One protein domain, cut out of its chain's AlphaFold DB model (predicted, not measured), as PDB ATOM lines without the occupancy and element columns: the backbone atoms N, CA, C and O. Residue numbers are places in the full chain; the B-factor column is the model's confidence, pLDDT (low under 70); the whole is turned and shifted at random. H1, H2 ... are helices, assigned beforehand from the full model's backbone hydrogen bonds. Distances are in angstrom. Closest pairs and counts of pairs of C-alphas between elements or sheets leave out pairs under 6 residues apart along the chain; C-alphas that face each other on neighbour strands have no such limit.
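What this domain is: This is residues 71 to 202 of the 285 residues of the protein "Tetraspanin" of Glossina austeni (UniProt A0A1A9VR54). One long helix, H6, makes the backbone of an elongated model, with a head of short helices and loops, H2 to H5, at its first end. Past the other end of H6 the printed part folds back through residues 179 to 184, and H7 returns loosely beside H6 in a hairpin, while H1 crosses the first part of H6 at a slant. The printed part has 132 residues, with seven named helices, H1 to H7 in chain order, and no named strand; the class is all helix. It is only just loose, close to extended, with a radius of gyration of the C-alphas of 21.0 A, and spans 66 by 29 by 29 A.

How they stand to each other: H1, residues 74 to 86, touches H2, residues 95 to 103, with residues 84 to 85 alone; the closest C-alphas are those of Ala 84 and Pro 95, 5.8 A apart. The two run opposite ways at a steep tilt of 50 degrees. H3, residues 112 to 116, touches no helix. H4, residues 123 to 126, touches H2, the closest C-alphas being those of Phe 101 and Thr 124 at 5.2 A. H5, residues 135 to 139, only just touches H4, with 3 pairs of C-alphas within 8 A; the closest are those of Cys 126 and Tyr 138, 5.8 A apart. H6, residues 144 to 178, touches H2 with its residues 144 to 148 alone, at a steep tilt of 66 degrees, the same way; the closest C-alphas, of Gln 100 and Cys 144, are 6.9 A apart. Its residues 145 to 153 alone touch H1, at a steep tilt of 45 degrees, opposite ways, and the closest C-alphas are those of Gly 74 and Val 149 at 5.7 A. H7, residues 185 to 198, forms a helical hairpin with H6, at a shallow tilt of 7 degrees, opposite ways. They only just touch, with 3 pairs of C-alphas within 8 A, the closest those of Ile 164 and Leu 187 at 7.1 A. H1 and H7 are apart. Each O i to N i+4 pair is within hydrogen-bond range in H1, H3, H5, H6 and H7, and 4 of 5 are in H2; H4 is too short for such a pair.

Where its parts are: H1 begins at C-alpha 74 (9.288, -39.427, -9.519) and is 18.5 A long; H2 is 13.2 A long. The five residues of H3, four of H4 and five of H5 follow. H6 is 49.2 A long, from C-alpha 144 (14.290, -49.595, -2.932). H7, 19.6 A long, ends at C-alpha 198 (11.902, -33.751, -19.202).

The domain as a whole: The two C-alphas farthest apart, of Ser 118 and Glu 179, are 67.6 A apart, while those of Cys 71 and Ser 202, the first and last printed, are 6.2 A apart. The printed part has no cut, and no link is long. Its mean pLDDT is 82.3; residues 180 to 183 and 197 to 202 are under 70.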
ATOM      1  N   CYS A  71       1.315 -36.543 -15.251       82.88
ATOM      2  CA  CYS A  71       1.131 -35.759 -14.028       82.88
ATOM      3  C   CYS A  71       1.853 -36.369 -12.821       82.88
ATOM      4  O   CYS A  71       2.086 -35.662 -11.845       82.88
ATOM      5  N   TRP A  72       2.189 -37.660 -12.862       81.44
ATOM      6  CA  TRP A  72       2.829 -38.336 -11.746       81.44
ATOM      7  C   TRP A  72       4.352 -38.196 -11.824       81.44
ATOM      8  O   TRP A  72       5.000 -38.714 -12.741       81.44
ATOM      9  N   SER A  73       4.938 -37.511 -10.844       80.06
ATOM     10  CA  SER A  73       6.383 -37.292 -10.786       80.06
ATOM     11  C   SER A  73       7.121 -38.434 -10.078       80.06
ATOM     12  O   SER A  73       6.542 -39.196  -9.298       80.06
ATOM     13  N   GLY A  74       8.434 -38.536 -10.306       76.94
ATOM     14  CA  GLY A  74       9.288 -39.427  -9.519       76.94
ATOM     15  C   GLY A  74       9.204 -39.136  -8.012       76.94
ATOM     16  O   GLY A  74       9.211 -40.066  -7.211       76.94
ATOM     17  N   GLU A  75       9.023 -37.870  -7.617       83.00
ATOM     18  CA  GLU A  75       8.873 -37.466  -6.210       83.00
ATOM     19  C   GLU A  75       7.582 -38.004  -5.578       83.00
ATOM     20  O   GLU A  75       7.592 -38.443  -4.425       83.00
ATOM     21  N   ASP A  76       6.483 -38.053  -6.335       86.12
ATOM     22  CA  ASP A  76       5.216 -38.617  -5.862       86.12
ATOM     23  C   ASP A  76       5.348 -40.124  -5.591       86.12
ATOM     24  O   ASP A  76       4.834 -40.637  -4.590       86.12
ATOM     25  N   ILE A  77       6.094 -40.844  -6.439       86.06
ATOM     26  CA  ILE A  77       6.417 -42.262  -6.212       86.06
ATOM     27  C   ILE A  77       7.286 -42.434  -4.968       86.06
ATOM     28  O   ILE A  77       7.015 -43.314  -4.143       86.06
ATOM     29  N   GLU A  78       8.297 -41.585  -4.786       88.12
ATOM     30  CA  GLU A  78       9.109 -41.607  -3.569       88.12
ATOM     31  C   GLU A  78       8.261 -41.351  -2.322       88.12
ATOM     32  O   GLU A  78       8.451 -42.015  -1.301       88.12
ATOM     33  N   HIS A  79       7.304 -40.425  -2.387       87.50
ATOM     34  CA  HIS A  79       6.398 -40.136  -1.282       87.50
ATOM     35  C   HIS A  79       5.522 -41.348  -0.937       87.50
ATOM     36  O   HIS A  79       5.392 -41.707   0.239       87.50
ATOM     37  N   VAL A  80       4.964 -42.031  -1.942       87.81
ATOM     38  CA  VAL A  80       4.216 -43.284  -1.740       87.81
ATOM     39  C   VAL A  80       5.095 -44.348  -1.084       87.81
ATOM     40  O   VAL A  80       4.667 -44.994  -0.121       87.81
ATOM     41  N   LEU A  81       6.342 -44.487  -1.532       89.12
ATOM     42  CA  LEU A  81       7.288 -45.441  -0.960       89.12
ATOM     43  C   LEU A  81       7.662 -45.085   0.491       89.12
ATOM     44  O   LEU A  81       7.721 -45.964   1.351       89.12
ATOM     45  N   ASN A  82       7.837 -43.802   0.812       90.31
ATOM     46  CA  ASN A  82       8.083 -43.338   2.182       90.31
ATOM     47  C   ASN A  82       6.888 -43.619   3.110       90.31
ATOM     48  O   ASN A  82       7.073 -44.014   4.268       90.31
ATOM     49  N   ILE A  83       5.654 -43.467   2.613       87.94
ATOM     50  CA  ILE A  83       4.448 -43.849   3.363       87.94
ATOM     51  C   ILE A  83       4.443 -45.359   3.614       87.94
ATOM     52  O   ILE A  83       4.171 -45.785   4.739       87.94
ATOM     53  N   ALA A  84       4.763 -46.165   2.598       86.94
ATOM     54  CA  ALA A  84       4.851 -47.615   2.738       86.94
ATOM     55  C   ALA A  84       5.927 -48.022   3.762       86.94
ATOM     56  O   ALA A  84       5.682 -48.908   4.577       86.94
ATOM     57  N   TRP A  85       7.065 -47.319   3.813       88.81
ATOM     58  CA  TRP A  85       8.095 -47.538   4.837       88.81
ATOM     59  C   TRP A  85       7.575 -47.229   6.244       88.81
ATOM     60  O   TRP A  85       7.727 -48.020   7.174       88.81
ATOM     61  N   THR A  86       6.923 -46.077   6.396       87.38
ATOM     62  CA  THR A  86       6.411 -45.596   7.687       87.38
ATOM     63  C   THR A  86       5.311 -46.506   8.227       87.38
ATOM     64  O   THR A  86       5.238 -46.761   9.427       87.38
ATOM     65  N   LYS A  87       4.476 -47.043   7.334       86.06
ATOM     66  CA  LYS A  87       3.413 -47.998   7.665       86.06
ATOM     67  C   LYS A  87       3.893 -49.452   7.651       86.06
ATOM     68  O   LYS A  87       3.063 -50.354   7.660       86.06
ATOM     69  N   ASN A  88       5.206 -49.702   7.652       82.69
ATOM     70  CA  ASN A  88       5.770 -51.050   7.672       82.69
ATOM     71  C   ASN A  88       5.703 -51.690   9.071       82.69
ATOM     72  O   ASN A  88       6.723 -51.869   9.750       82.69
ATOM     73  N   THR A  89       4.479 -51.985   9.502       81.00
ATOM     74  CA  THR A  89       4.122 -52.528  10.819       81.00
ATOM     75  C   THR A  89       3.158 -53.704  10.643       81.00
ATOM     76  O   THR A  89       2.457 -53.790   9.632       81.00
ATOM     77  N   ASN A  90       3.084 -54.582  11.650       76.12
ATOM     78  CA  ASN A  90       2.154 -55.717  11.710       76.12
ATOM     79  C   ASN A  90       0.701 -55.343  11.362       76.12
ATOM     80  O   ASN A  90       0.034 -56.086  10.645       76.12
ATOM     81  N   ASP A  91       0.237 -54.167  11.796       75.12
ATOM     82  CA  ASP A  91      -1.132 -53.686  11.555       75.12
ATOM     83  C   ASP A  91      -1.471 -53.503  10.066       75.12
ATOM     84  O   ASP A  91      -2.635 -53.584   9.676       75.12
ATOM     85  N   PHE A  92      -0.458 -53.280   9.224       70.50
ATOM     86  CA  PHE A  92      -0.606 -53.025   7.789       70.50
ATOM     87  C   PHE A  92      -0.016 -54.140   6.914       70.50
ATOM     88  O   PHE A  92       0.138 -53.933   5.712       70.50
ATOM     89  N   LYS A  93       0.286 -55.322   7.481       76.25
ATOM     90  CA  LYS A  93       0.847 -56.482   6.751       76.25
ATOM     91  C   LYS A  93       2.102 -56.163   5.932       76.25
ATOM     92  O   LYS A  93       2.218 -56.599   4.794       76.25
ATOM     93  N   TYR A  94       3.025 -55.403   6.511       81.38
ATOM     94  CA  TYR A  94       4.351 -55.188   5.928       81.38
ATOM     95  C   TYR A  94       4.340 -54.826   4.425       81.38
ATOM     96  O   TYR A  94       4.831 -55.581   3.587       81.38
ATOM     97  N   PRO A  95       3.786 -53.660   4.040       81.69
ATOM     98  CA  PRO A  95       3.670 -53.253   2.637       81.69
ATOM     99  C   PRO A  95       5.005 -53.226   1.877       81.69
ATOM    100  O   PRO A  95       4.998 -53.289   0.651       81.69
ATOM    101  N   MET A  96       6.143 -53.135   2.574       85.56
ATOM    102  CA  MET A  96       7.470 -53.149   1.953       85.56
ATOM    103  C   MET A  96       7.897 -54.505   1.405       85.56
ATOM    104  O   MET A  96       8.669 -54.539   0.448       85.56
ATOM    105  N   ASP A  97       7.369 -55.597   1.947       86.44
ATOM    106  CA  ASP A  97       7.776 -56.950   1.567       86.44
ATOM    107  C   ASP A  97       7.486 -57.226   0.085       86.44
ATOM    108  O   ASP A  97       8.296 -57.834  -0.616       86.44
ATOM    109  N   GLY A  98       6.372 -56.691  -0.426       84.06
ATOM    110  CA  GLY A  98       6.014 -56.775  -1.842       84.06
ATOM    111  C   GLY A  98       6.958 -55.984  -2.750       84.06
ATOM    112  O   GLY A  98       7.366 -56.491  -3.792       84.06
ATOM    113  N   TYR A  99       7.351 -54.768  -2.351       86.50
ATOM    114  CA  TYR A  99       8.297 -53.954  -3.125       86.50
ATOM    115  C   TYR A  99       9.686 -54.593  -3.163       86.50
ATOM    116  O   TYR A  99      10.312 -54.643  -4.219       86.50
ATOM    117  N   GLN A 100      10.144 -55.127  -2.033       89.44
ATOM    118  CA  GLN A 100      11.450 -55.777  -1.919       89.44
ATOM    119  C   GLN A 100      11.537 -57.034  -2.770       89.44
ATOM    120  O   GLN A 100      12.520 -57.226  -3.483       89.44
ATOM    121  N   PHE A 101      10.473 -57.838  -2.770       86.00
ATOM    122  CA  PHE A 101      10.390 -59.018  -3.618       86.00
ATOM    123  C   PHE A 101      10.306 -58.656  -5.110       86.00
ATOM    124  O   PHE A 101      11.006 -59.250  -5.928       86.00
ATOM    125  N   LEU A 102       9.479 -57.669  -5.477       86.62
ATOM    126  CA  LEU A 102       9.228 -57.311  -6.877       86.62
ATOM    127  C   LEU A 102      10.427 -56.623  -7.543       86.62
ATOM    128  O   LEU A 102      10.759 -56.936  -8.686       86.62
ATOM    129  N   PHE A 103      11.062 -55.693  -6.830       88.31
ATOM    130  CA  PHE A 103      12.180 -54.889  -7.336       88.31
ATOM    131  C   PHE A 103      13.545 -55.430  -6.926       88.31
ATOM    132  O   PHE A 103      14.564 -54.854  -7.297       88.31
ATOM    133  N   ALA A 104      13.567 -56.535  -6.179       88.31
ATOM    134  CA  ALA A 104      14.784 -57.182  -5.715       88.31
ATOM    135  C   ALA A 104      15.739 -56.173  -5.040       88.31
ATOM    136  O   ALA A 104      16.929 -56.096  -5.357       88.31
ATOM    137  N   CYS A 105      15.173 -55.380  -4.129       91.50
ATOM    138  CA  CYS A 105      15.808 -54.288  -3.392       91.50
ATOM    139  C   CYS A 105      15.655 -54.513  -1.880       91.50
ATOM    140  O   CYS A 105      14.799 -55.292  -1.459       91.50
ATOM    141  N   CYS A 106      16.459 -53.839  -1.051       91.81
ATOM    142  CA  CYS A 106      16.365 -53.987   0.402       91.81
ATOM    143  C   CYS A 106      16.414 -52.652   1.155       91.81
ATOM    144  O   CYS A 106      17.320 -51.838   0.977       91.81
ATOM    145  N   GLY A 107      15.429 -52.454   2.037       91.25
ATOM    146  CA  GLY A 107      15.269 -51.220   2.807       91.25
ATOM    147  C   GLY A 107      14.874 -50.010   1.957       91.25
ATOM    148  O   GLY A 107      14.712 -50.095   0.739       91.25
ATOM    149  N   LEU A 108      14.684 -48.861   2.608       91.12
ATOM    150  CA  LEU A 108      14.288 -47.636   1.912       91.12
ATOM    151  C   LEU A 108      15.448 -47.088   1.069       91.12
ATOM    152  O   LEU A 108      15.311 -46.896  -0.139       91.12
ATOM    153  N   LYS A 109      16.598 -46.858   1.705       91.19
ATOM    154  CA  LYS A 109      17.867 -46.480   1.072       91.19
ATOM    155  C   LYS A 109      18.875 -47.624   1.101       91.19
ATOM    156  O   LYS A 109      19.685 -47.721   0.188       91.19
ATOM    157  N   SER A 110      18.853 -48.442   2.151       91.12
ATOM    158  CA  SER A 110      19.734 -49.603   2.313       91.12
ATOM    159  C   SER A 110      19.181 -50.557   3.378       91.12
ATOM    160  O   SER A 110      18.339 -50.167   4.192       91.12
ATOM    161  N   TYR A 111      19.705 -51.783   3.438       88.88
ATOM    162  CA  TYR A 111      19.420 -52.752   4.503       88.88
ATOM    163  C   TYR A 111      19.693 -52.183   5.909       88.88
ATOM    164  O   TYR A 111      19.018 -52.548   6.871       88.88
ATOM    165  N   GLU A 112      20.629 -51.234   6.035       90.69
ATOM    166  CA  GLU A 112      20.923 -50.542   7.295       90.69
ATOM    167  C   GLU A 112      19.704 -49.848   7.910       90.69
ATOM    168  O   GLU A 112      19.672 -49.631   9.121       90.69
ATOM    169  N   ASP A 113      18.703 -49.479   7.106       91.12
ATOM    170  CA  ASP A 113      17.496 -48.829   7.612       91.12
ATOM    171  C   ASP A 113      16.690 -49.767   8.524       91.12
ATOM    172  O   ASP A 113      16.031 -49.300   9.455       91.12
ATOM    173  N   TYR A 114      16.784 -51.085   8.325       89.88
ATOM    174  CA  TYR A 114      16.229 -52.069   9.258       89.88
ATOM    175  C   TYR A 114      17.030 -52.113  10.561       89.88
ATOM    176  O   TYR A 114      16.449 -51.989  11.641       89.88
ATOM    177  N   LEU A 115      18.363 -52.164  10.459       88.81
ATOM    178  CA  LEU A 115      19.266 -52.195  11.615       88.81
ATOM    179  C   LEU A 115      19.116 -50.941  12.494       88.81
ATOM    180  O   LEU A 115      19.013 -51.047  13.715       88.81
ATOM    181  N   LYS A 116      19.016 -49.754  11.882       90.31
ATOM    182  CA  LYS A 116      18.812 -48.468  12.580       90.31
ATOM    183  C   LYS A 116      17.495 -48.418  13.351       90.31
ATOM    184  O   LYS A 116      17.433 -47.808  14.412       90.31
ATOM    185  N   ASN A 117      16.456 -49.069  12.834       86.88
ATOM    186  CA  ASN A 117      15.146 -49.141  13.479       86.88
ATOM    187  C   ASN A 117      14.999 -50.356  14.409       86.88
ATOM    188  O   ASN A 117      13.891 -50.619  14.872       86.88
ATOM    189  N   SER A 118      16.089 -51.090  14.685       86.25
ATOM    190  CA  SER A 118      16.072 -52.327  15.484       86.25
ATOM    191  C   SER A 118      15.041 -53.347  14.977       86.25
ATOM    192  O   SER A 118      14.392 -54.034  15.764       86.25
ATOM    193  N   LYS A 119      14.853 -53.407  13.652       84.81
ATOM    194  CA  LYS A 119      13.977 -54.369  12.977       84.81
ATOM    195  C   LYS A 119      14.822 -55.471  12.347       84.81
ATOM    196  O   LYS A 119      15.882 -55.198  11.787       84.81
ATOM    197  N   GLU A 120      14.325 -56.701  12.411       85.94
ATOM    198  CA  GLU A 120      14.907 -57.823  11.675       85.94
ATOM    199  C   GLU A 120      14.705 -57.632  10.166       85.94
ATOM    200  O   GLU A 120      13.716 -57.038   9.721       85.94
ATOM    201  N   ILE A 121      15.674 -58.104   9.383       88.44
ATOM    202  CA  ILE A 121      15.634 -58.025   7.921       88.44
ATOM    203  C   ILE A 121      14.685 -59.121   7.416       88.44
ATOM    204  O   ILE A 121      14.908 -60.293   7.726       88.44
ATOM    205  N   PRO A 122      13.639 -58.781   6.642       88.06
ATOM    206  CA  PRO A 122      12.688 -59.772   6.157       88.06
ATOM    207  C   PRO A 122      13.307 -60.664   5.071       88.06
ATOM    208  O   PRO A 122      14.164 -60.235   4.292       88.06
ATOM    209  N   SER A 123      12.824 -61.906   4.963       86.69
ATOM    210  CA  SER A 123      13.277 -62.875   3.949       86.69
ATOM    211  C   SER A 123      13.027 -62.407   2.508       86.69
ATOM    212  O   SER A 123      13.711 -62.836   1.575       86.69
ATOM    213  N   THR A 124      12.088 -61.477   2.325       86.44
ATOM    214  CA  THR A 124      11.754 -60.843   1.046       86.44
ATOM    215  C   THR A 124      12.896 -60.006   0.473       86.44
ATOM    216  O   THR A 124      13.027 -59.968  -0.750       86.44
ATOM    217  N   CYS A 125      13.795 -59.447   1.297       88.19
ATOM    218  CA  CYS A 125      15.034 -58.810   0.818       88.19
ATOM    219  C   CYS A 125      15.954 -59.800   0.079       88.19
ATOM    220  O   CYS A 125      16.675 -59.417  -0.846       88.19
ATOM    221  N   CYS A 126      15.922 -61.079   0.463       88.38
ATOM    222  CA  CYS A 126      16.651 -62.144  -0.222       88.38
ATOM    223  C   CYS A 126      15.880 -62.742  -1.411       88.38
ATOM    224  O   CYS A 126      16.463 -63.498  -2.185       88.38
ATOM    225  N   GLY A 127      14.602 -62.392  -1.595       83.19
ATOM    226  CA  GLY A 127      13.736 -62.980  -2.620       83.19
ATOM    227  C   GLY A 127      13.043 -64.277  -2.187       83.19
ATOM    228  O   GLY A 127      12.562 -65.017  -3.043       83.19
ATOM    229  N   TYR A 128      12.968 -64.557  -0.883       82.75
ATOM    230  CA  TYR A 128      12.287 -65.735  -0.340       82.75
ATOM    231  C   TYR A 128      10.992 -65.350   0.386       82.75
ATOM    232  O   TYR A 128      10.937 -64.352   1.106       82.75
ATOM    233  N   LEU A 129       9.953 -66.178   0.240       73.62
ATOM    234  CA  LEU A 129       8.670 -65.997   0.940       73.62
ATOM    235  C   LEU A 129       8.736 -66.407   2.421       73.62
ATOM    236  O   LEU A 129       7.933 -65.937   3.220       73.62
ATOM    237  N   ALA A 130       9.678 -67.281   2.778       74.75
ATOM    238  CA  ALA A 130       9.984 -67.683   4.145       74.75
ATOM    239  C   ALA A 130      11.408 -68.256   4.206       74.75
ATOM    240  O   ALA A 130      11.893 -68.799   3.212       74.75
ATOM    241  N   GLY A 131      12.052 -68.167   5.371       79.12
ATOM    242  CA  GLY A 131      13.400 -68.690   5.614       79.12
ATOM    243  C   GLY A 131      14.381 -67.619   6.082       79.12
ATOM    244  O   GLY A 131      14.045 -66.437   6.148       79.12
ATOM    245  N   GLU A 132      15.593 -68.041   6.426       81.25
ATOM    246  CA  GLU A 132      16.659 -67.127   6.836       81.25
ATOM    247  C   GLU A 132      17.305 -66.465   5.614       81.25
ATOM    248  O   GLU A 132      17.506 -67.083   4.568       81.25
ATOM    249  N   CYS A 133      17.605 -65.177   5.748       84.56
ATOM    250  CA  CYS A 133      18.212 -64.368   4.701       84.56
ATOM    251  C   CYS A 133      19.714 -64.251   4.979       84.56
ATOM    252  O   CYS A 133      20.118 -63.710   6.009       84.56
ATOM    253  N   GLU A 134      20.541 -64.784   4.077       86.94
ATOM    254  CA  GLU A 134      21.994 -64.766   4.240       86.94
ATOM    255  C   GLU A 134      22.559 -63.344   4.104       86.94
ATOM    256  O   GLU A 134      22.146 -62.562   3.243       86.94
ATOM    257  N   GLU A 135      23.549 -63.025   4.942       83.94
ATOM    258  CA  GLU A 135      24.145 -61.692   5.048       83.94
ATOM    259  C   GLU A 135      24.755 -61.167   3.751       83.94
ATOM    260  O   GLU A 135      24.704 -59.968   3.476       83.94
ATOM    261  N   GLN A 136      25.297 -62.055   2.926       83.31
ATOM    262  CA  GLN A 136      25.902 -61.667   1.655       83.31
ATOM    263  C   GLN A 136      24.843 -61.202   0.647       83.31
ATOM    264  O   GLN A 136      25.053 -60.227  -0.070       83.31
ATOM    265  N   VAL A 137      23.662 -61.827   0.660       85.38
ATOM    266  CA  VAL A 137      22.613 -61.591  -0.336       85.38
ATOM    267  C   VAL A 137      21.948 -60.233  -0.138       85.38
ATOM    268  O   VAL A 137      21.784 -59.495  -1.105       85.38
ATOM    269  N   TYR A 138      21.572 -59.860   1.090       84.69
ATOM    270  CA  TYR A 138      20.896 -58.572   1.306       84.69
ATOM    271  C   TYR A 138      21.846 -57.368   1.260       84.69
ATOM    272  O   TYR A 138      21.386 -56.248   1.040       84.69
ATOM    273  N   LYS A 139      23.158 -57.569   1.454       87.56
ATOM    274  CA  LYS A 139      24.169 -56.499   1.366       87.56
ATOM    275  C   LYS A 139      24.467 -56.069  -0.064       87.56
ATOM    276  O   LYS A 139      24.784 -54.905  -0.288       87.56
ATOM    277  N   GLU A 140      24.370 -56.993  -1.014       87.62
ATOM    278  CA  GLU A 140      24.567 -56.707  -2.440       87.62
ATOM    279  C   GLU A 140      23.353 -56.013  -3.080       87.62
ATOM    280  O   GLU A 140      23.442 -55.484  -4.189       87.62
ATOM    281  N   ARG A 141      22.208 -55.991  -2.388       87.81
ATOM    282  CA  ARG A 141      20.956 -55.428  -2.902       87.81
ATOM    283  C   ARG A 141      20.959 -53.895  -2.835       87.81
ATOM    284  O   ARG A 141      21.305 -53.330  -1.796       87.81
ATOM    285  N   PRO A 142      20.505 -53.205  -3.896       91.44
ATOM    286  CA  PRO A 142      20.338 -51.757  -3.868       91.44
ATOM    287  C   PRO A 142      19.149 -51.342  -2.985       91.44
ATOM    288  O   PRO A 142      18.258 -52.139  -2.672       91.44
ATOM    289  N   GLY A 143      19.107 -50.061  -2.612       91.00
ATOM    290  CA  GLY A 143      17.971 -49.472  -1.905       91.00
ATOM    291  C   GLY A 143      16.718 -49.384  -2.776       91.00
ATOM    292  O   GLY A 143      16.793 -49.083  -3.974       91.00
ATOM    293  N   CYS A 144      15.543 -49.593  -2.178       91.69
ATOM    294  CA  CYS A 144      14.290 -49.595  -2.932       91.69
ATOM    295  C   CYS A 144      13.929 -48.227  -3.513       91.69
ATOM    296  O   CYS A 144      13.378 -48.172  -4.606       91.69
ATOM    297  N   ARG A 145      14.274 -47.118  -2.849       91.50
ATOM    298  CA  ARG A 145      13.949 -45.769  -3.341       91.50
ATOM    299  C   ARG A 145      14.520 -45.491  -4.728       91.50
ATOM    300  O   ARG A 145      13.781 -45.070  -5.605       91.50
ATOM    301  N   GLN A 146      15.807 -45.753  -4.927       89.56
ATOM    302  CA  GLN A 146      16.463 -45.512  -6.214       89.56
ATOM    303  C   GLN A 146      15.921 -46.463  -7.281       89.56
ATOM    304  O   GLN A 146      15.452 -46.015  -8.319       89.56
ATOM    305  N   THR A 147      15.877 -47.758  -6.964       90.06
ATOM    306  CA  THR A 147      15.423 -48.805  -7.890       90.06
ATOM    307  C   THR A 147      13.989 -48.574  -8.377       90.06
ATOM    308  O   THR A 147      13.703 -48.723  -9.562       90.06
ATOM    309  N   VAL A 148      13.074 -48.184  -7.482       90.31
ATOM    310  CA  VAL A 148      11.664 -47.936  -7.822       90.31
ATOM    311  C   VAL A 148      11.510 -46.682  -8.681       90.31
ATOM    312  O   VAL A 148      10.739 -46.703  -9.637       90.31
ATOM    313  N   VAL A 149      12.239 -45.605  -8.376       88.12
ATOM    314  CA  VAL A 149      12.201 -44.370  -9.177       88.12
ATOM    315  C   VAL A 149      12.784 -44.607 -10.566       88.12
ATOM    316  O   VAL A 149      12.170 -44.230 -11.559       88.12
ATOM    317  N   GLU A 150      13.927 -45.287 -10.656       88.19
ATOM    318  CA  GLU A 150      14.537 -45.656 -11.938       88.19
ATOM    319  C   GLU A 150      13.592 -46.531 -12.770       88.19
ATOM    320  O   GLU A 150      13.376 -46.269 -13.954       88.19
ATOM    321  N   TYR A 151      12.962 -47.527 -12.142       87.56
ATOM    322  CA  TYR A 151      11.962 -48.365 -12.796       87.56
ATOM    323  C   TYR A 151      10.748 -47.562 -13.279       87.56
ATOM    324  O   TYR A 151      10.248 -47.799 -14.380       87.56
ATOM    325  N   TRP A 152      10.271 -46.611 -12.477       87.12
ATOM    326  CA  TRP A 152       9.156 -45.747 -12.846       87.12
ATOM    327  C   TRP A 152       9.471 -44.903 -14.083       87.12
ATOM    328  O   TRP A 152       8.670 -44.864 -15.019       87.12
ATOM    329  N   GLU A 153      10.655 -44.291 -14.138       84.12
ATOM    330  CA  GLU A 153      11.080 -43.513 -15.307       84.12
ATOM    331  C   GLU A 153      11.239 -44.389 -16.557       84.12
ATOM    332  O   GLU A 153      10.809 -43.999 -17.645       84.12
ATOM    333  N   LEU A 154      11.765 -45.610 -16.411       85.56
ATOM    334  CA  LEU A 154      11.808 -46.587 -17.505       85.56
ATOM    335  C   LEU A 154      10.406 -46.949 -18.006       85.56
ATOM    336  O   LEU A 154      10.192 -47.022 -19.216       85.56
ATOM    337  N   CYS A 155       9.449 -47.142 -17.097       86.88
ATOM    338  CA  CYS A 155       8.065 -47.432 -17.461       86.88
ATOM    339  C   CYS A 155       7.424 -46.266 -18.210       86.88
ATOM    340  O   CYS A 155       6.786 -46.497 -19.233       86.88
ATOM    341  N   ILE A 156       7.607 -45.026 -17.747       84.25
ATOM    342  CA  ILE A 156       7.049 -43.859 -18.444       84.25
ATOM    343  C   ILE A 156       7.649 -43.729 -19.846       84.25
ATOM    344  O   ILE A 156       6.894 -43.561 -20.802       84.25
ATOM    345  N   ASN A 157       8.966 -43.887 -19.990       82.88
ATOM    346  CA  ASN A 157       9.613 -43.845 -21.301       82.88
ATOM    347  C   ASN A 157       9.100 -44.966 -22.221       82.88
ATOM    348  O   ASN A 157       8.855 -44.743 -23.402       82.88
ATOM    349  N   ALA A 158       8.889 -46.176 -21.695       84.50
ATOM    350  CA  ALA A 158       8.313 -47.272 -22.473       84.50
ATOM    351  C   ALA A 158       6.868 -46.973 -22.910       84.50
ATOM    352  O   ALA A 158       6.508 -47.228 -24.060       84.50
ATOM    353  N   ILE A 159       6.050 -46.409 -22.018       85.75
ATOM    354  CA  ILE A 159       4.659 -46.032 -22.307       85.75
ATOM    355  C   ILE A 159       4.600 -44.946 -23.382       85.75
ATOM    356  O   ILE A 159       3.730 -45.009 -24.244       85.75
ATOM    357  N   GLU A 160       5.531 -43.995 -23.375       82.56
ATOM    358  CA  GLU A 160       5.665 -42.989 -24.431       82.56
ATOM    359  C   GLU A 160       5.889 -43.635 -25.806       82.56
ATOM    360  O   GLU A 160       5.112 -43.386 -26.730       82.56
ATOM    361  N   PHE A 161       6.886 -44.519 -25.937       85.00
ATOM    362  CA  PHE A 161       7.139 -45.220 -27.202       85.00
ATOM    363  C   PHE A 161       5.924 -46.036 -27.657       85.00
ATOM    364  O   PHE A 161       5.574 -46.015 -28.838       85.00
ATOM    365  N   ILE A 162       5.257 -46.728 -26.728       86.81
ATOM    366  CA  ILE A 162       4.052 -47.513 -27.023       86.81
ATOM    367  C   ILE A 162       2.906 -46.604 -27.485       86.81
ATOM    368  O   ILE A 162       2.225 -46.944 -28.449       86.81
ATOM    369  N   ALA A 163       2.702 -45.451 -26.842       85.25
ATOM    370  CA  ALA A 163       1.651 -44.504 -27.203       85.25
ATOM    371  C   ALA A 163       1.875 -43.906 -28.599       85.25
ATOM    372  O   ALA A 163       0.929 -43.826 -29.381       85.25
ATOM    373  N   ILE A 164       3.116 -43.545 -28.944       83.81
ATOM    374  CA  ILE A 164       3.460 -43.043 -30.283       83.81
ATOM    375  C   ILE A 164       3.162 -44.110 -31.342       83.81
ATOM    376  O   ILE A 164       2.472 -43.825 -32.320       83.81
ATOM    377  N   ILE A 165       3.630 -45.347 -31.132       86.94
ATOM    378  CA  ILE A 165       3.393 -46.454 -32.069       86.94
ATOM    379  C   ILE A 165       1.890 -46.697 -32.241       86.94
ATOM    380  O   ILE A 165       1.411 -46.734 -33.374       86.94
ATOM    381  N   ALA A 166       1.146 -46.792 -31.135       85.62
ATOM    382  CA  ALA A 166      -0.296 -47.013 -31.162       85.62
ATOM    383  C   ALA A 166      -1.018 -45.922 -31.963       85.62
ATOM    384  O   ALA A 166      -1.794 -46.232 -32.861       85.62
ATOM    385  N   VAL A 167      -0.712 -44.644 -31.719       83.94
ATOM    386  CA  VAL A 167      -1.325 -43.532 -32.460       83.94
ATOM    387  C   VAL A 167      -1.014 -43.615 -33.956       83.94
ATOM    388  O   VAL A 167      -1.921 -43.430 -34.764       83.94
ATOM    389  N   THR A 168       0.225 -43.935 -34.344       82.62
ATOM    390  CA  THR A 168       0.584 -44.050 -35.770       82.62
ATOM    391  C   THR A 168      -0.112 -45.218 -36.473       82.62
ATOM    392  O   THR A 168      -0.512 -45.084 -37.630       82.62
ATOM    393  N   GLU A 169      -0.292 -46.349 -35.783       84.62
ATOM    394  CA  GLU A 169      -1.011 -47.508 -36.321       84.62
ATOM    395  C   GLU A 169      -2.495 -47.176 -36.544       84.62
ATOM    396  O   GLU A 169      -3.035 -47.409 -37.631       84.62
ATOM    397  N   GLU A 170      -3.129 -46.561 -35.545       84.88
ATOM    398  CA  GLU A 170      -4.543 -46.172 -35.582       84.88
ATOM    399  C   GLU A 170      -4.812 -45.094 -36.647       84.88
ATOM    400  O   GLU A 170      -5.808 -45.159 -37.374       84.88
ATOM    401  N   GLN A 171      -3.896 -44.131 -36.802       80.81
ATOM    402  CA  GLN A 171      -3.947 -43.119 -37.864       80.81
ATOM    403  C   GLN A 171      -3.847 -43.751 -39.254       80.81
ATOM    404  O   GLN A 171      -4.678 -43.462 -40.112       80.81
ATOM    405  N   GLY A 172      -2.909 -44.680 -39.465       81.88
ATOM    406  CA  GLY A 172      -2.769 -45.375 -40.748       81.88
ATOM    407  C   GLY A 172      -4.027 -46.153 -41.147       81.88
ATOM    408  O   GLY A 172      -4.386 -46.207 -42.332       81.88
ATOM    409  N   PHE A 173      -4.739 -46.717 -40.166       79.69
ATOM    410  CA  PHE A 173      -6.028 -47.363 -40.401       79.69
ATOM    411  C   PHE A 173      -7.126 -46.356 -40.780       79.69
ATOM    412  O   PHE A 173      -7.885 -46.609 -41.724       79.69
ATOM    413  N   LEU A 174      -7.208 -45.217 -40.081       80.12
ATOM    414  CA  LEU A 174      -8.186 -44.160 -40.367       80.12
ATOM    415  C   LEU A 174      -7.947 -43.507 -41.735       80.12
ATOM    416  O   LEU A 174      -8.901 -43.373 -42.504       80.12
ATOM    417  N   ASP A 175      -6.705 -43.189 -42.091       79.62
ATOM    418  CA  ASP A 175      -6.360 -42.579 -43.381       79.62
ATOM    419  C   ASP A 175      -6.709 -43.510 -44.550       79.62
ATOM    420  O   ASP A 175      -7.352 -43.100 -45.518       79.62
ATOM    421  N   SER A 176      -6.373 -44.799 -44.425       79.12
ATOM    422  CA  SER A 176      -6.607 -45.805 -45.473       79.12
ATOM    423  C   SER A 176      -8.090 -46.086 -45.746       79.12
ATOM    424  O   SER A 176      -8.431 -46.626 -46.802       79.12
ATOM    425  N   ARG A 177      -8.983 -45.809 -44.786       77.00
ATOM    426  CA  ARG A 177     -10.406 -46.194 -44.864       77.00
ATOM    427  C   ARG A 177     -11.392 -45.036 -44.836       77.00
ATOM    428  O   ARG A 177     -12.492 -45.207 -45.358       77.00
ATOM    429  N   PHE A 178     -11.036 -43.908 -44.233       73.12
ATOM    430  CA  PHE A 178     -11.943 -42.782 -44.018       73.12
ATOM    431  C   PHE A 178     -11.482 -41.473 -44.667       73.12
ATOM    432  O   PHE A 178     -12.238 -40.506 -44.595       73.12
ATOM    433  N   GLU A 179     -10.294 -41.420 -45.291       73.00
ATOM    434  CA  GLU A 179      -9.715 -40.185 -45.865       73.00
ATOM    435  C   GLU A 179      -9.717 -39.006 -44.865       73.00
ATOM    436  O   GLU A 179      -9.738 -37.831 -45.234       73.00
ATOM    437  N   MET A 180      -9.719 -39.317 -43.565       65.06
ATOM    438  CA  MET A 180      -9.682 -38.331 -42.495       65.06
ATOM    439  C   MET A 180      -8.227 -38.030 -42.173       65.06
ATOM    440  O   MET A 180      -7.680 -38.641 -41.267       65.06
ATOM    441  N   ASN A 181      -7.635 -37.069 -42.883       65.44
ATOM    442  CA  ASN A 181      -6.290 -36.580 -42.574       65.44
ATOM    443  C   ASN A 181      -6.233 -36.088 -41.120       65.44
ATOM    444  O   ASN A 181      -6.701 -34.985 -40.803       65.44
ATOM    445  N   PHE A 182      -5.662 -36.899 -40.233       64.69
ATOM    446  CA  PHE A 182      -5.378 -36.473 -38.872       64.69
ATOM    447  C   PHE A 182      -4.126 -35.584 -38.891       64.69
ATOM    448  O   PHE A 182      -3.136 -35.940 -39.524       64.69
ATOM    449  N   PRO A 183      -4.130 -34.408 -38.245       64.31
ATOM    450  CA  PRO A 183      -2.987 -33.510 -38.326       64.31
ATOM    451  C   PRO A 183      -1.791 -34.044 -37.519       64.31
ATOM    452  O   PRO A 183      -1.954 -34.468 -36.371       64.31
ATOM    453  N   ASP A 184      -0.579 -33.881 -38.068       70.94
ATOM    454  CA  ASP A 184       0.728 -34.101 -37.405       70.94
ATOM    455  C   ASP A 184       0.834 -33.421 -36.023       70.94
ATOM    456  O   ASP A 184       1.657 -33.772 -35.178       70.94
ATOM    457  N   SER A 185      -0.050 -32.455 -35.768       70.19
ATOM    458  CA  SER A 185      -0.287 -31.806 -34.484       70.19
ATOM    459  C   SER A 185      -0.420 -32.771 -33.305       70.19
ATOM    460  O   SER A 185      -0.019 -32.397 -32.206       70.19
ATOM    461  N   LEU A 186      -0.974 -33.980 -33.483       72.75
ATOM    462  CA  LEU A 186      -1.133 -34.931 -32.371       72.75
ATOM    463  C   LEU A 186       0.211 -35.536 -31.934       72.75
ATOM    464  O   LEU A 186       0.484 -35.608 -30.738       72.75
ATOM    465  N   LEU A 187       1.071 -35.898 -32.888       72.75
ATOM    466  CA  LEU A 187       2.424 -36.386 -32.599       72.75
ATOM    467  C   LEU A 187       3.278 -35.275 -31.984       72.75
ATOM    468  O   LEU A 187       3.907 -35.476 -30.949       72.75
ATOM    469  N   LEU A 188       3.196 -34.062 -32.543       75.25
ATOM    470  CA  LEU A 188       3.845 -32.882 -31.968       75.25
ATOM    471  C   LEU A 188       3.352 -32.571 -30.551       75.25
ATOM    472  O   LEU A 188       4.113 -32.055 -29.736       75.25
ATOM    473  N   PHE A 189       2.086 -32.864 -30.249       78.88
ATOM    474  CA  PHE A 189       1.534 -32.687 -28.913       78.88
ATOM    475  C   PHE A 189       2.119 -33.702 -27.924       78.88
ATOM    476  O   PHE A 189       2.518 -33.295 -26.835       78.88
ATOM    477  N   ILE A 190       2.235 -34.980 -28.301       76.00
ATOM    478  CA  ILE A 190       2.886 -36.006 -27.467       76.00
ATOM    479  C   ILE A 190       4.345 -35.609 -27.200       76.00
ATOM    480  O   ILE A 190       4.730 -35.480 -26.036       76.00
ATOM    481  N   ASP A 191       5.110 -35.276 -28.242       78.25
ATOM    482  CA  ASP A 191       6.505 -34.829 -28.115       78.25
ATOM    483  C   ASP A 191       6.639 -33.571 -27.245       78.25
ATOM    484  O   ASP A 191       7.543 -33.456 -26.411       78.25
ATOM    485  N   ALA A 192       5.731 -32.603 -27.401       78.25
ATOM    486  CA  ALA A 192       5.728 -31.388 -26.590       78.25
ATOM    487  C   ALA A 192       5.428 -31.679 -25.112       78.25
ATOM    488  O   ALA A 192       6.024 -31.049 -24.232       78.25
ATOM    489  N   MET A 193       4.531 -32.625 -24.830       73.88
ATOM    490  CA  MET A 193       4.171 -33.034 -23.470       73.88
ATOM    491  C   MET A 193       5.329 -33.773 -22.788       73.88
ATOM    492  O   MET A 193       5.684 -33.445 -21.654       73.88
ATOM    493  N   VAL A 194       6.001 -34.671 -23.509       74.31
ATOM    494  CA  VAL A 194       7.223 -35.349 -23.043       74.31
ATOM    495  C   VAL A 194       8.330 -34.338 -22.772       74.31
ATOM    496  O   VAL A 194       8.960 -34.342 -21.711       74.31
ATOM    497  N   LYS A 195       8.552 -33.413 -23.710       77.94
ATOM    498  CA  LYS A 195       9.573 -32.373 -23.572       77.94
ATOM    499  C   LYS A 195       9.312 -31.472 -22.364       77.94
ATOM    500  O   LYS A 195      10.269 -31.037 -21.727       77.94
ATOM    501  N   ARG A 196       8.044 -31.221 -22.013       70.06
ATOM    502  CA  ARG A 196       7.679 -30.505 -20.779       70.06
ATOM    503  C   ARG A 196       8.006 -31.305 -19.517       70.06
ATOM    504  O   ARG A 196       8.571 -30.712 -18.599       70.06
ATOM    505  N   LYS A 197       7.755 -32.622 -19.488       69.88
ATOM    506  CA  LYS A 197       8.153 -33.488 -18.359       69.88
ATOM    507  C   LYS A 197       9.675 -33.489 -18.171       69.88
ATOM    508  O   LYS A 197      10.159 -33.215 -17.077       69.88
ATOM    509  N   ASN A 198      10.433 -33.709 -19.246       67.19
ATOM    510  CA  ASN A 198      11.902 -33.751 -19.202       67.19
ATOM    511  C   ASN A 198      12.543 -32.402 -18.830       67.19
ATOM    512  O   ASN A 198      13.669 -32.366 -18.340       67.19
ATOM    513  N   ALA A 199      11.828 -31.290 -19.021       68.38
ATOM    514  CA  ALA A 199      12.243 -29.967 -18.564       68.38
ATOM    515  C   ALA A 199      11.949 -29.706 -17.068       68.38
ATOM    516  O   ALA A 199      12.168 -28.588 -16.601       68.38
ATOM    517  N   GLY A 200      11.459 -30.704 -16.319       58.56
ATOM    518  CA  GLY A 200      11.087 -30.570 -14.906       58.56
ATOM    519  C   GLY A 200       9.740 -29.878 -14.678       58.56
ATOM    520  O   GLY A 200       9.459 -29.437 -13.567       58.56
ATOM    521  N   GLY A 201       8.905 -29.745 -15.715       44.66
ATOM    522  CA  GLY A 201       7.578 -29.149 -15.600       44.66
ATOM    523  C   GLY A 201       6.540 -30.183 -15.172       44.66
ATOM    524  O   GLY A 201       6.023 -30.908 -16.019       44.66
ATOM    525  N   SER A 202       6.209 -30.230 -13.880       37.38
ATOM    526  CA  SER A 202       5.006 -30.924 -13.406       37.38
ATOM    527  C   SER A 202       3.755 -30.178 -13.886       37.38
ATOM    528  O   SER A 202       3.688 -28.948 -13.827       37.38
TER     529      SER A 202